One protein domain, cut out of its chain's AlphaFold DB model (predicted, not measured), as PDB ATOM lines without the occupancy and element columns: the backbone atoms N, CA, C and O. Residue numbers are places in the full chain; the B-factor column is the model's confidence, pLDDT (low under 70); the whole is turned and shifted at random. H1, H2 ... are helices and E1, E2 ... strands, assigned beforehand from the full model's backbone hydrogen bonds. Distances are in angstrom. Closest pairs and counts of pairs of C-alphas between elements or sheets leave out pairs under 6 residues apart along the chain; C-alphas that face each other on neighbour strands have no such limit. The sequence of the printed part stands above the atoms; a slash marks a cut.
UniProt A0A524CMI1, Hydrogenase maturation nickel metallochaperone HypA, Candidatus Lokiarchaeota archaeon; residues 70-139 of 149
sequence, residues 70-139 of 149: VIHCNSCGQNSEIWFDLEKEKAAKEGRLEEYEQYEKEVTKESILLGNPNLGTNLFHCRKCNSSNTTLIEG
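What this domain is: This is residues 70 to 139 of the 149 residues of the protein "Hydrogenase maturation nickel metallochaperone HypA" of Candidatus Lokiarchaeota archaeon (UniProt A0A524CMI1). A small, strongly twisted sheet of three strands, E2, E1 and E3, lies at one end, and a helical hairpin, H1 and H2, makes a V that is not on the sheet. From the far end of H2 a long stretch without a named element, residues 110 to 133, folds back to E3, and residues 108 to 114 stick out. The 70 printed residues run E1, E2, H1, H2, E3, in the mixed class of helices and strands; the sheet's order is E2, E1, E3, antiparallel throughout. The whole is compact, with a radius of gyration of the C-alphas of 11.9 A and spans of 33 by 26 by 16 A.

How they stand to each other: In the sheet, E1, residues 70 to 73, is the inner strand. Its antiparallel neighbour E3, residues 134 to 138, stands at 152 degrees to it, with N 72 and O 135 2.8 A apart, within hydrogen-bond range. On the other side of E1, E2, residues 79 to 82, is antiparallel at 137 degrees, with N 71 and O 80 at 2.9 A; E1 and E2 form a hairpin. The sheet is only just strongly twisted, its C-alphas up to 4.0 A off the best plane. H1, residues 84 to 93, and H2, residues 97 to 109, touch, H2 with residues 97 to 100 alone; their closest C-alphas, of Ala 91 and Leu 97, are 5.2 A apart. They run opposite ways at a shallow tilt of 32 degrees, only just short of steep. Neither is on the sheet. E2, H1 H2 and E3 make a split strand-helix-strand unit, two strands of one sheet with helices between them along the chain and E1 between them in the sheet; its crossover is right-handed. In both helices every O i to N i+4 pair is within hydrogen-bond range.

Where its parts are: E1 begins at C-alpha 70 (19.351, 33.776, 39.909). E3 is 12.0 A long and ends at C-alpha 138 (20.140, 35.865, 44.216); E1 and E2 are 9.8 A each. H1 is 14.4 A long, and H2, 18.8 A, ends at C-alpha 109 (24.751, 24.646, 59.583).

The domain as a whole: The two C-alphas farthest apart, of Ser 111 and Cys 129, are 33.2 A apart. The printed part has no cut. The link from H2 to E3 is long, 24 residues; the other links are tight. Residues 110 to 117 have pLDDT under 70; the mean of the printed part is 87.3.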
ATOM      1  N   VAL A  70      18.794  33.333  41.191       95.50
ATOM      2  CA  VAL A  70      19.351  33.776  39.909       95.50
ATOM      3  C   VAL A  70      20.793  33.322  39.840       95.50
ATOM      4  O   VAL A  70      21.604  33.692  40.688       95.50
ATOM      5  N   ILE A  71      21.120  32.529  38.825       95.75
ATOM      6  CA  ILE A  71      22.505  32.176  38.514       95.75
ATOM      7  C   ILE A  71      23.048  33.105  37.441       95.75
ATOM      8  O   ILE A  71      22.388  33.350  36.433       95.75
ATOM      9  N   HIS A  72      24.268  33.584  37.649       96.38
ATOM     10  CA  HIS A  72      25.069  34.268  36.647       96.38
ATOM     11  C   HIS A  72      26.099  33.296  36.077       96.38
ATOM     12  O   HIS A  72      26.870  32.700  36.828       96.38
ATOM     13  N   CYS A  73      26.132  33.117  34.758       96.94
ATOM     14  CA  CYS A  73      27.160  32.309  34.111       96.94
ATOM     15  C   CYS A  73      28.399  33.146  33.782       96.94
ATOM     16  O   CYS A  73      28.366  33.962  32.862       96.94
ATOM     17  N   ASN A  74      29.522  32.851  34.435       95.75
ATOM     18  CA  ASN A  74      30.786  33.551  34.199       95.75
ATOM     19  C   ASN A  74      31.417  33.195  32.835       95.75
ATOM     20  O   ASN A  74      32.334  33.873  32.385       95.75
ATOM     21  N   SER A  75      30.943  32.138  32.157       96.75
ATOM     22  CA  SER A  75      31.429  31.753  30.820       96.75
ATOM     23  C   SER A  75      30.739  32.481  29.666       96.75
ATOM     24  O   SER A  75      31.369  32.703  28.639       96.75
ATOM     25  N   CYS A  76      29.446  32.806  29.779       96.81
ATOM     26  CA  CYS A  76      28.687  33.415  28.675       96.81
ATOM     27  C   CYS A  76      27.910  34.684  29.053       96.81
ATOM     28  O   CYS A  76      27.225  35.248  28.200       96.81
ATOM     29  N   GLY A  77      27.978  35.105  30.319       96.75
ATOM     30  CA  GLY A  77      27.315  36.297  30.853       96.75
ATOM     31  C   GLY A  77      25.802  36.169  31.050       96.75
ATOM     32  O   GLY A  77      25.163  37.129  31.467       96.75
ATOM     33  N   GLN A  78      25.203  35.014  30.743       97.44
ATOM     34  CA  GLN A  78      23.758  34.820  30.839       97.44
ATOM     35  C   GLN A  78      23.305  34.669  32.294       97.44
ATOM     36  O   GLN A  78      23.859  33.850  33.032       97.44
ATOM     37  N   ASN A  79      22.230  35.375  32.647       97.56
ATOM     38  CA  ASN A  79      21.488  35.143  33.882       97.56
ATOM     39  C   ASN A  79      20.336  34.162  33.645       97.56
ATOM     40  O   ASN A  79      19.730  34.141  32.566       97.56
ATOM     41  N   SER A  80      20.035  33.324  34.632       95.50
ATOM     42  CA  SER A  80      18.911  32.389  34.570       95.50
ATOM     43  C   SER A  80      18.266  32.219  35.933       95.50
ATOM     44  O   SER A  80      18.963  32.056  36.932       95.50
ATOM     45  N   GLU A  81      16.937  32.217  35.951       96.69
ATOM     46  CA  GLU A  81      16.173  31.852  37.138       96.69
ATOM     47  C   GLU A  81      16.180  30.336  37.332       96.69
ATOM     48  O   GLU A  81      16.062  29.555  36.376       96.69
ATOM     49  N   ILE A  82      16.329  29.924  38.585       95.69
ATOM     50  CA  ILE A  82      16.321  28.531  39.008       95.69
ATOM     51  C   ILE A  82      15.543  28.370  40.316       95.69
ATOM     52  O   ILE A  82      15.460  29.291  41.127       95.69
ATOM     53  N   TRP A  83      14.999  27.172  40.514       96.56
ATOM     54  CA  TRP A  83      14.331  26.742  41.742       96.56
ATOM     55  C   TRP A  83      15.042  25.492  42.251       96.56
ATOM     56  O   TRP A  83      15.372  24.610  41.455       96.56
ATOM     57  N   PHE A  84      15.302  25.426  43.550       94.00
ATOM     58  CA  PHE A  84      16.134  24.413  44.180       94.00
ATOM     59  C   PHE A  84      15.588  23.005  43.949       94.00
ATOM     60  O   PHE A  84      16.334  22.145  43.488       94.00
ATOM     61  N   ASP A  85      14.289  22.783  44.162       93.31
ATOM     62  CA  ASP A  85      13.675  21.460  43.983       93.31
ATOM     63  C   ASP A  85      13.776  20.970  42.529       93.31
ATOM     64  O   ASP A  85      14.092  19.806  42.282       93.31
ATOM     65  N   LEU A  86      13.599  21.874  41.557       94.62
ATOM     66  CA  LEU A  86      13.741  21.549  40.133       94.62
ATOM     67  C   LEU A  86      15.188  21.201  39.770       94.62
ATOM     68  O   LEU A  86      15.426  20.300  38.965       94.62
ATOM     69  N   GLU A  87      16.158  21.914  40.340       94.06
ATOM     70  CA  GLU A  87      17.572  21.628  40.098       94.06
ATOM     71  C   GLU A  87      18.024  20.347  40.795       94.06
ATOM     72  O   GLU A  87      18.750  19.557  40.194       94.06
ATOM     73  N   LYS A  88      17.528  20.083  42.005       93.31
ATOM     74  CA  LYS A  88      17.784  18.844  42.739       93.31
ATOM     75  C   LYS A  88      17.229  17.629  41.997       93.31
ATOM     76  O   LYS A  88      17.913  16.615  41.884       93.31
ATOM     77  N   GLU A  89      16.024  17.731  41.430       94.38
ATOM     78  CA  GLU A  89      15.430  16.648  40.640       94.38
ATOM     79  C   GLU A  89      16.233  16.360  39.359       94.38
ATOM     80  O   GLU A  89      16.440  15.199  38.997       94.38
ATOM     81  N   LYS A  90      16.732  17.402  38.680       92.06
ATOM     82  CA  LYS A  90      17.627  17.238  37.521       92.06
ATOM     83  C   LYS A  90      18.947  16.595  37.921       92.06
ATOM     84  O   LYS A  90      19.352  15.617  37.302       92.06
ATOM     85  N   ALA A  91      19.568  17.079  38.993       91.50
ATOM     86  CA  ALA A  91      20.814  16.527  39.505       91.50
ATOM     87  C   ALA A  91      20.678  15.049  39.889       91.50
ATOM     88  O   ALA A  91      21.579  14.262  39.611       91.50
ATOM     89  N   ALA A  92      19.537  14.637  40.452       92.19
ATOM     90  CA  ALA A  92      19.260  13.230  40.735       92.19
ATOM     91  C   ALA A  92      19.267  12.363  39.465       92.19
ATOM     92  O   ALA A  92      19.842  11.275  39.468       92.19
ATOM     93  N   LYS A  93      18.693  12.858  38.361       93.50
ATOM     94  CA  LYS A  93      18.692  12.166  37.056       93.50
ATOM     95  C   LYS A  93      20.082  12.114  36.412       93.50
ATOM     96  O   LYS A  93      20.352  11.212  35.626       93.50
ATOM     97  N   GLU A  94      20.955  13.054  36.760       90.94
ATOM     98  CA  GLU A  94      22.332  13.171  36.260       90.94
ATOM     99  C   GLU A  94      23.378  12.492  37.166       90.94
ATOM    100  O   GLU A  94      24.566  12.531  36.860       90.94
ATOM    101  N   GLY A  95      22.966  11.872  38.282       92.25
ATOM    102  CA  GLY A  95      23.886  11.230  39.230       92.25
ATOM    103  C   GLY A  95      24.678  12.205  40.112       92.25
ATOM    104  O   GLY A  95      25.740  11.852  40.612       92.25
ATOM    105  N   ARG A  96      24.171  13.427  40.310       91.69
ATOM    106  CA  ARG A  96      24.821  14.537  41.036       91.69
ATOM    107  C   ARG A  96      24.093  14.953  42.320       91.69
ATOM    108  O   ARG A  96      24.285  16.056  42.827       91.69
ATOM    109  N   LEU A  97      23.226  14.088  42.845       92.06
ATOM    110  CA  LEU A  97      22.390  14.393  44.012       92.06
ATOM    111  C   LEU A  97      23.216  14.757  45.260       92.06
ATOM    112  O   LEU A  97      22.823  15.651  46.008       92.06
ATOM    113  N   GLU A  98      24.374  14.120  45.451       91.38
ATOM    114  CA  GLU A  98      25.245  14.338  46.616       91.38
ATOM    115  C   GLU A  98      25.691  15.802  46.764       91.38
ATOM    116  O   GLU A  98      25.743  16.324  47.879       91.38
ATOM    117  N   GLU A  99      25.948  16.501  45.651       90.31
ATOM    118  CA  GLU A  99      26.338  17.918  45.656       90.31
ATOM    119  C   GLU A  99      25.223  18.811  46.241       90.31
ATOM    120  O   GLU A  99      25.486  19.768  46.971       90.31
ATOM    121  N   TYR A 100      23.960  18.469  45.966       91.00
ATOM    122  CA  TYR A 100      22.788  19.210  46.440       91.00
ATOM    123  C   TYR A 100      22.475  18.897  47.900       91.00
ATOM    124  O   TYR A 100      22.150  19.800  48.666       91.00
ATOM    125  N   GLU A 101      22.621  17.642  48.321       90.00
ATOM    126  CA  GLU A 101      22.485  17.279  49.736       90.00
ATOM    127  C   GLU A 101      23.555  17.952  50.603       90.00
ATOM    128  O   GLU A 101      23.298  18.325  51.751       90.00
ATOM    129  N   GLN A 102      24.767  18.123  50.067       88.94
ATOM    130  CA  GLN A 102      25.822  18.874  50.736       88.94
ATOM    131  C   GLN A 102      25.448  20.354  50.876       88.94
ATOM    132  O   GLN A 102      25.590  20.907  51.967       88.94
ATOM    133  N   TYR A 103      24.890  20.966  49.826       89.12
ATOM    134  CA  TYR A 103      24.358  22.328  49.888       89.12
ATOM    135  C   TYR A 103      23.312  22.482  51.011       89.12
ATOM    136  O   TYR A 103      23.413  23.394  51.830       89.12
ATOM    137  N   GLU A 104      22.349  21.558  51.122       88.69
ATOM    138  CA  GLU A 104      21.330  21.583  52.189       88.69
ATOM    139  C   GLU A 104      21.950  21.512  53.593       88.69
ATOM    140  O   GLU A 104      21.558  22.240  54.514       88.69
ATOM    141  N   LYS A 105      22.960  20.652  53.767       86.06
ATOM    142  CA  LYS A 105      23.700  20.524  55.031       86.06
ATOM    143  C   LYS A 105      24.479  21.792  55.374       86.06
ATOM    144  O   LYS A 105      24.599  22.121  56.552       86.06
ATOM    145  N   GLU A 106      25.034  22.489  54.390       84.56
ATOM    146  CA  GLU A 106      25.771  23.737  54.609       84.56
ATOM    147  C   GLU A 106      24.836  24.885  54.990       84.56
ATOM    148  O   GLU A 106      25.065  25.528  56.016       84.56
ATOM    149  N   VAL A 107      23.728  25.069  54.261       82.94
ATOM    150  CA  VAL A 107      22.704  26.086  54.576       82.94
ATOM    151  C   VAL A 107      22.167  25.920  55.994       82.94
ATOM    152  O   VAL A 107      21.989  26.899  56.713       82.94
ATOM    153  N   THR A 108      21.911  24.683  56.420       76.19
ATOM    154  CA  THR A 108      21.348  24.412  57.750       76.19
ATOM    155  C   THR A 108      22.354  24.621  58.885       76.19
ATOM    156  O   THR A 108      21.945  24.977  59.997       76.19
ATOM    157  N   LYS A 109      23.655  24.422  58.623       73.50
ATOM    158  CA  LYS A 109      24.751  24.646  59.583       73.50
ATOM    159  C   LYS A 109      25.123  26.119  59.717       73.50
ATOM    160  O   LYS A 109      25.466  26.555  60.816       73.50
ATOM    161  N   GLU A 110      25.073  26.875  58.627       60.59
ATOM    162  CA  GLU A 110      25.319  28.309  58.667       60.59
ATOM    163  C   GLU A 110      24.092  29.062  59.200       60.59
ATOM    164  O   GLU A 110      22.938  28.785  58.877       60.59
ATOM    165  N   SER A 111      24.331  30.082  60.023       55.78
ATOM    166  CA  SER A 111      23.310  31.102  60.237       55.78
ATOM    167  C   SER A 111      23.195  31.868  58.920       55.78
ATOM    168  O   SER A 111      24.079  32.670  58.632       55.78
ATOM    169  N   ILE A 112      22.134  31.639  58.130       55.72
ATOM    170  CA  ILE A 112      21.842  32.297  56.827       55.72
ATOM    171  C   ILE A 112      22.094  33.818  56.861       55.72
ATOM    172  O   ILE A 112      22.423  34.442  55.859       55.72
ATOM    173  N   LEU A 113      21.995  34.420  58.045       49.31
ATOM    174  CA  LEU A 113      22.217  35.839  58.311       49.31
ATOM    175  C   LEU A 113      23.679  36.303  58.170       49.31
ATOM    176  O   LEU A 113      23.902  37.504  58.048       49.31
ATOM    177  N   LEU A 114      24.652  35.389  58.192       50.47
ATOM    178  CA  LEU A 114      26.073  35.664  57.937       50.47
ATOM    179  C   LEU A 114      26.508  35.282  56.512       50.47
ATOM    180  O   LEU A 114      27.610  35.655  56.128       50.47
ATOM    181  N   GLY A 115      25.637  34.581  55.768       55.34
ATOM    182  CA  GLY A 115      25.714  34.214  54.351       55.34
ATOM    183  C   GLY A 115      27.110  33.963  53.780       55.34
ATOM    184  O   GLY A 115      27.795  34.913  53.408       55.34
ATOM    185  N   ASN A 116      27.500  32.703  53.578       68.75
ATOM    186  CA  ASN A 116      28.658  32.398  52.742       68.75
ATOM    187  C   ASN A 116      28.401  32.852  51.287       68.75
ATOM    188  O   ASN A 116      27.539  32.291  50.600       68.75
ATOM    189  N   PRO A 117      29.142  33.856  50.772       66.44
ATOM    190  CA  PRO A 117      28.899  34.399  49.437       66.44
ATOM    191  C   PRO A 117      29.154  33.360  48.339       66.44
ATOM    192  O   PRO A 117      28.517  33.410  47.286       66.44
ATOM    193  N   ASN A 118      30.020  32.380  48.613       72.12
ATOM    194  CA  ASN A 118      30.412  31.326  47.681       72.12
ATOM    195  C   ASN A 118      29.484  30.105  47.715       72.12
ATOM    196  O   ASN A 118      29.687  29.162  46.953       72.12
ATOM    197  N   LEU A 119      28.468  30.102  48.581       77.81
ATOM    198  CA  LEU A 119      27.526  28.995  48.679       77.81
ATOM    199  C   LEU A 119      26.808  28.791  47.334       77.81
ATOM    200  O   LEU A 119      26.261  29.736  46.763       77.81
ATOM    201  N   GLY A 120      26.842  27.573  46.791       77.81
ATOM    202  CA  GLY A 120      26.257  27.254  45.481       77.81
ATOM    203  C   GLY A 120      27.053  27.742  44.261       77.81
ATOM    204  O   GLY A 120      26.549  27.655  43.141       77.81
ATOM    205  N   THR A 121      28.278  28.248  44.435       81.38
ATOM    206  CA  THR A 121      29.184  28.513  43.308       81.38
ATOM    207  C   THR A 121      29.564  27.202  42.626       81.38
ATOM    208  O   THR A 121      29.878  26.215  43.282       81.38
ATOM    209  N   ASN A 122      29.540  27.201  41.297       86.62
ATOM    210  CA  ASN A 122      29.815  26.062  40.426       86.62
ATOM    211  C   ASN A 122      28.900  24.832  40.576       86.62
ATOM    212  O   ASN A 122      29.142  23.807  39.943       86.62
ATOM    213  N   LEU A 123      27.833  24.930  41.373       87.38
ATOM    214  CA  LEU A 123      26.873  23.843  41.574       87.38
ATOM    215  C   LEU A 123      25.892  23.730  40.394       87.38
ATOM    216  O   LEU A 123      25.570  22.642  39.902       87.38
ATOM    217  N   PHE A 124      25.429  24.878  39.905       90.94
ATOM    218  CA  PHE A 124      24.380  24.967  38.894       90.94
ATOM    219  C   PHE A 124      24.953  25.114  37.486       90.94
ATOM    220  O   PHE A 124      26.063  25.608  37.284       90.94
ATOM    221  N   HIS A 125      24.183  24.680  36.492       91.81
ATOM    222  CA  HIS A 125      24.598  24.715  35.092       91.81
ATOM    223  C   HIS A 125      23.845  25.801  34.330       91.81
ATOM    224  O   HIS A 125      22.631  25.974  34.470       91.81
ATOM    225  N   CYS A 126      24.573  26.548  33.501       93.25
ATOM    226  CA  CYS A 126      23.988  27.599  32.683       93.25
ATOM    227  C   CYS A 126      22.982  27.022  31.678       93.25
ATOM    228  O   CYS A 126      23.316  26.142  30.889       93.25
ATOM    229  N   ARG A 127      21.785  27.612  31.602       92.81
ATOM    230  CA  ARG A 127      20.742  27.202  30.643       92.81
ATOM    231  C   ARG A 127      21.098  27.435  29.177       92.81
ATOM    232  O   ARG A 127      20.458  26.865  28.303       92.81
ATOM    233  N   LYS A 128      22.080  28.297  28.907       94.31
ATOM    234  CA  LYS A 128      22.481  28.689  27.551       94.31
ATOM    235  C   LYS A 128      23.655  27.874  27.022       94.31
ATOM    236  O   LYS A 128      23.589  27.382  25.906       94.31
ATOM    237  N   CYS A 129      24.741  27.769  27.791       94.94
ATOM    238  CA  CYS A 129      25.980  27.126  27.337       94.94
ATOM    239  C   CYS A 129      26.355  25.861  28.116       94.94
ATOM    240  O   CYS A 129      27.422  25.306  27.874       94.94
ATOM    241  N   ASN A 130      25.524  25.432  29.070       92.19
ATOM    242  CA  ASN A 130      25.757  24.283  29.946       92.19
ATOM    243  C   ASN A 130      27.049  24.334  30.787       92.19
ATOM    244  O   ASN A 130      27.427  23.346  31.404       92.19
ATOM    245  N   SER A 131      27.735  25.481  30.841       93.75
ATOM    246  CA  SER A 131      28.895  25.658  31.715       93.75
ATOM    247  C   SER A 131      28.471  25.564  33.179       93.75
ATOM    248  O   SER A 131      27.487  26.198  33.576       93.75
ATOM    249  N   SER A 132      29.241  24.825  33.975       91.38
ATOM    250  CA  SER A 132      29.134  24.802  35.432       91.38
ATOM    251  C   SER A 132      29.765  26.029  36.082       91.38
ATOM    252  O   SER A 132      29.533  26.247  37.257       91.38
ATOM    253  N   ASN A 133      30.519  26.863  35.347       94.31
ATOM    254  CA  ASN A 133      31.099  28.101  35.874       94.31
ATOM    255  C   ASN A 133      30.008  29.164  36.075       94.31
ATOM    256  O   ASN A 133      29.834  30.087  35.268       94.31
ATOM    257  N   THR A 134      29.223  28.975  37.128       94.38
ATOM    258  CA  THR A 134      28.095  29.814  37.498       94.38
ATOM    259  C   THR A 134      28.174  30.214  38.961       94.38
ATOM    260  O   THR A 134      28.687  29.488  39.814       94.38
ATOM    261  N   THR A 135      27.630  31.386  39.248       93.81
ATOM    262  CA  THR A 135      27.519  31.925  40.596       93.81
ATOM    263  C   THR A 135      26.049  32.160  40.891       93.81
ATOM    264  O   THR A 135      25.374  32.854  40.133       93.81
ATOM    265  N   LEU A 136      25.542  31.613  41.995       92.19
ATOM    266  CA  LEU A 136      24.219  31.971  42.499       92.19
ATOM    267  C   LEU A 136      24.296  33.380  43.110       92.19
ATOM    268  O   LEU A 136      24.944  33.572  44.142       92.19
ATOM    269  N   ILE A 137      23.683  34.361  42.453       92.44
ATOM    270  CA  ILE A 137      23.748  35.782  42.828       92.44
ATOM    271  C   ILE A 137      22.512  36.257  43.603       92.44
ATOM    272  O   ILE A 137      22.613  37.203  44.377       92.44
ATOM    273  N   GLU A 138      21.373  35.573  43.468       92.69
ATOM    274  CA  GLU A 138      20.140  35.865  44.216       92.69
ATOM    275  C   GLU A 138      19.495  34.587  44.766       92.69
ATOM    276  O   GLU A 138      19.874  33.476  44.399       92.69
ATOM    277  N   GLY A 139      18.512  34.739  45.659       91.06
ATOM    278  CA  GLY A 139      17.718  33.629  46.200       91.06
ATOM    279  C   GLY A 139      18.316  32.909  47.413       91.06
ATOM    280  O   GLY A 139      17.717  31.955  47.890       91.06
TER     281      GLY A 139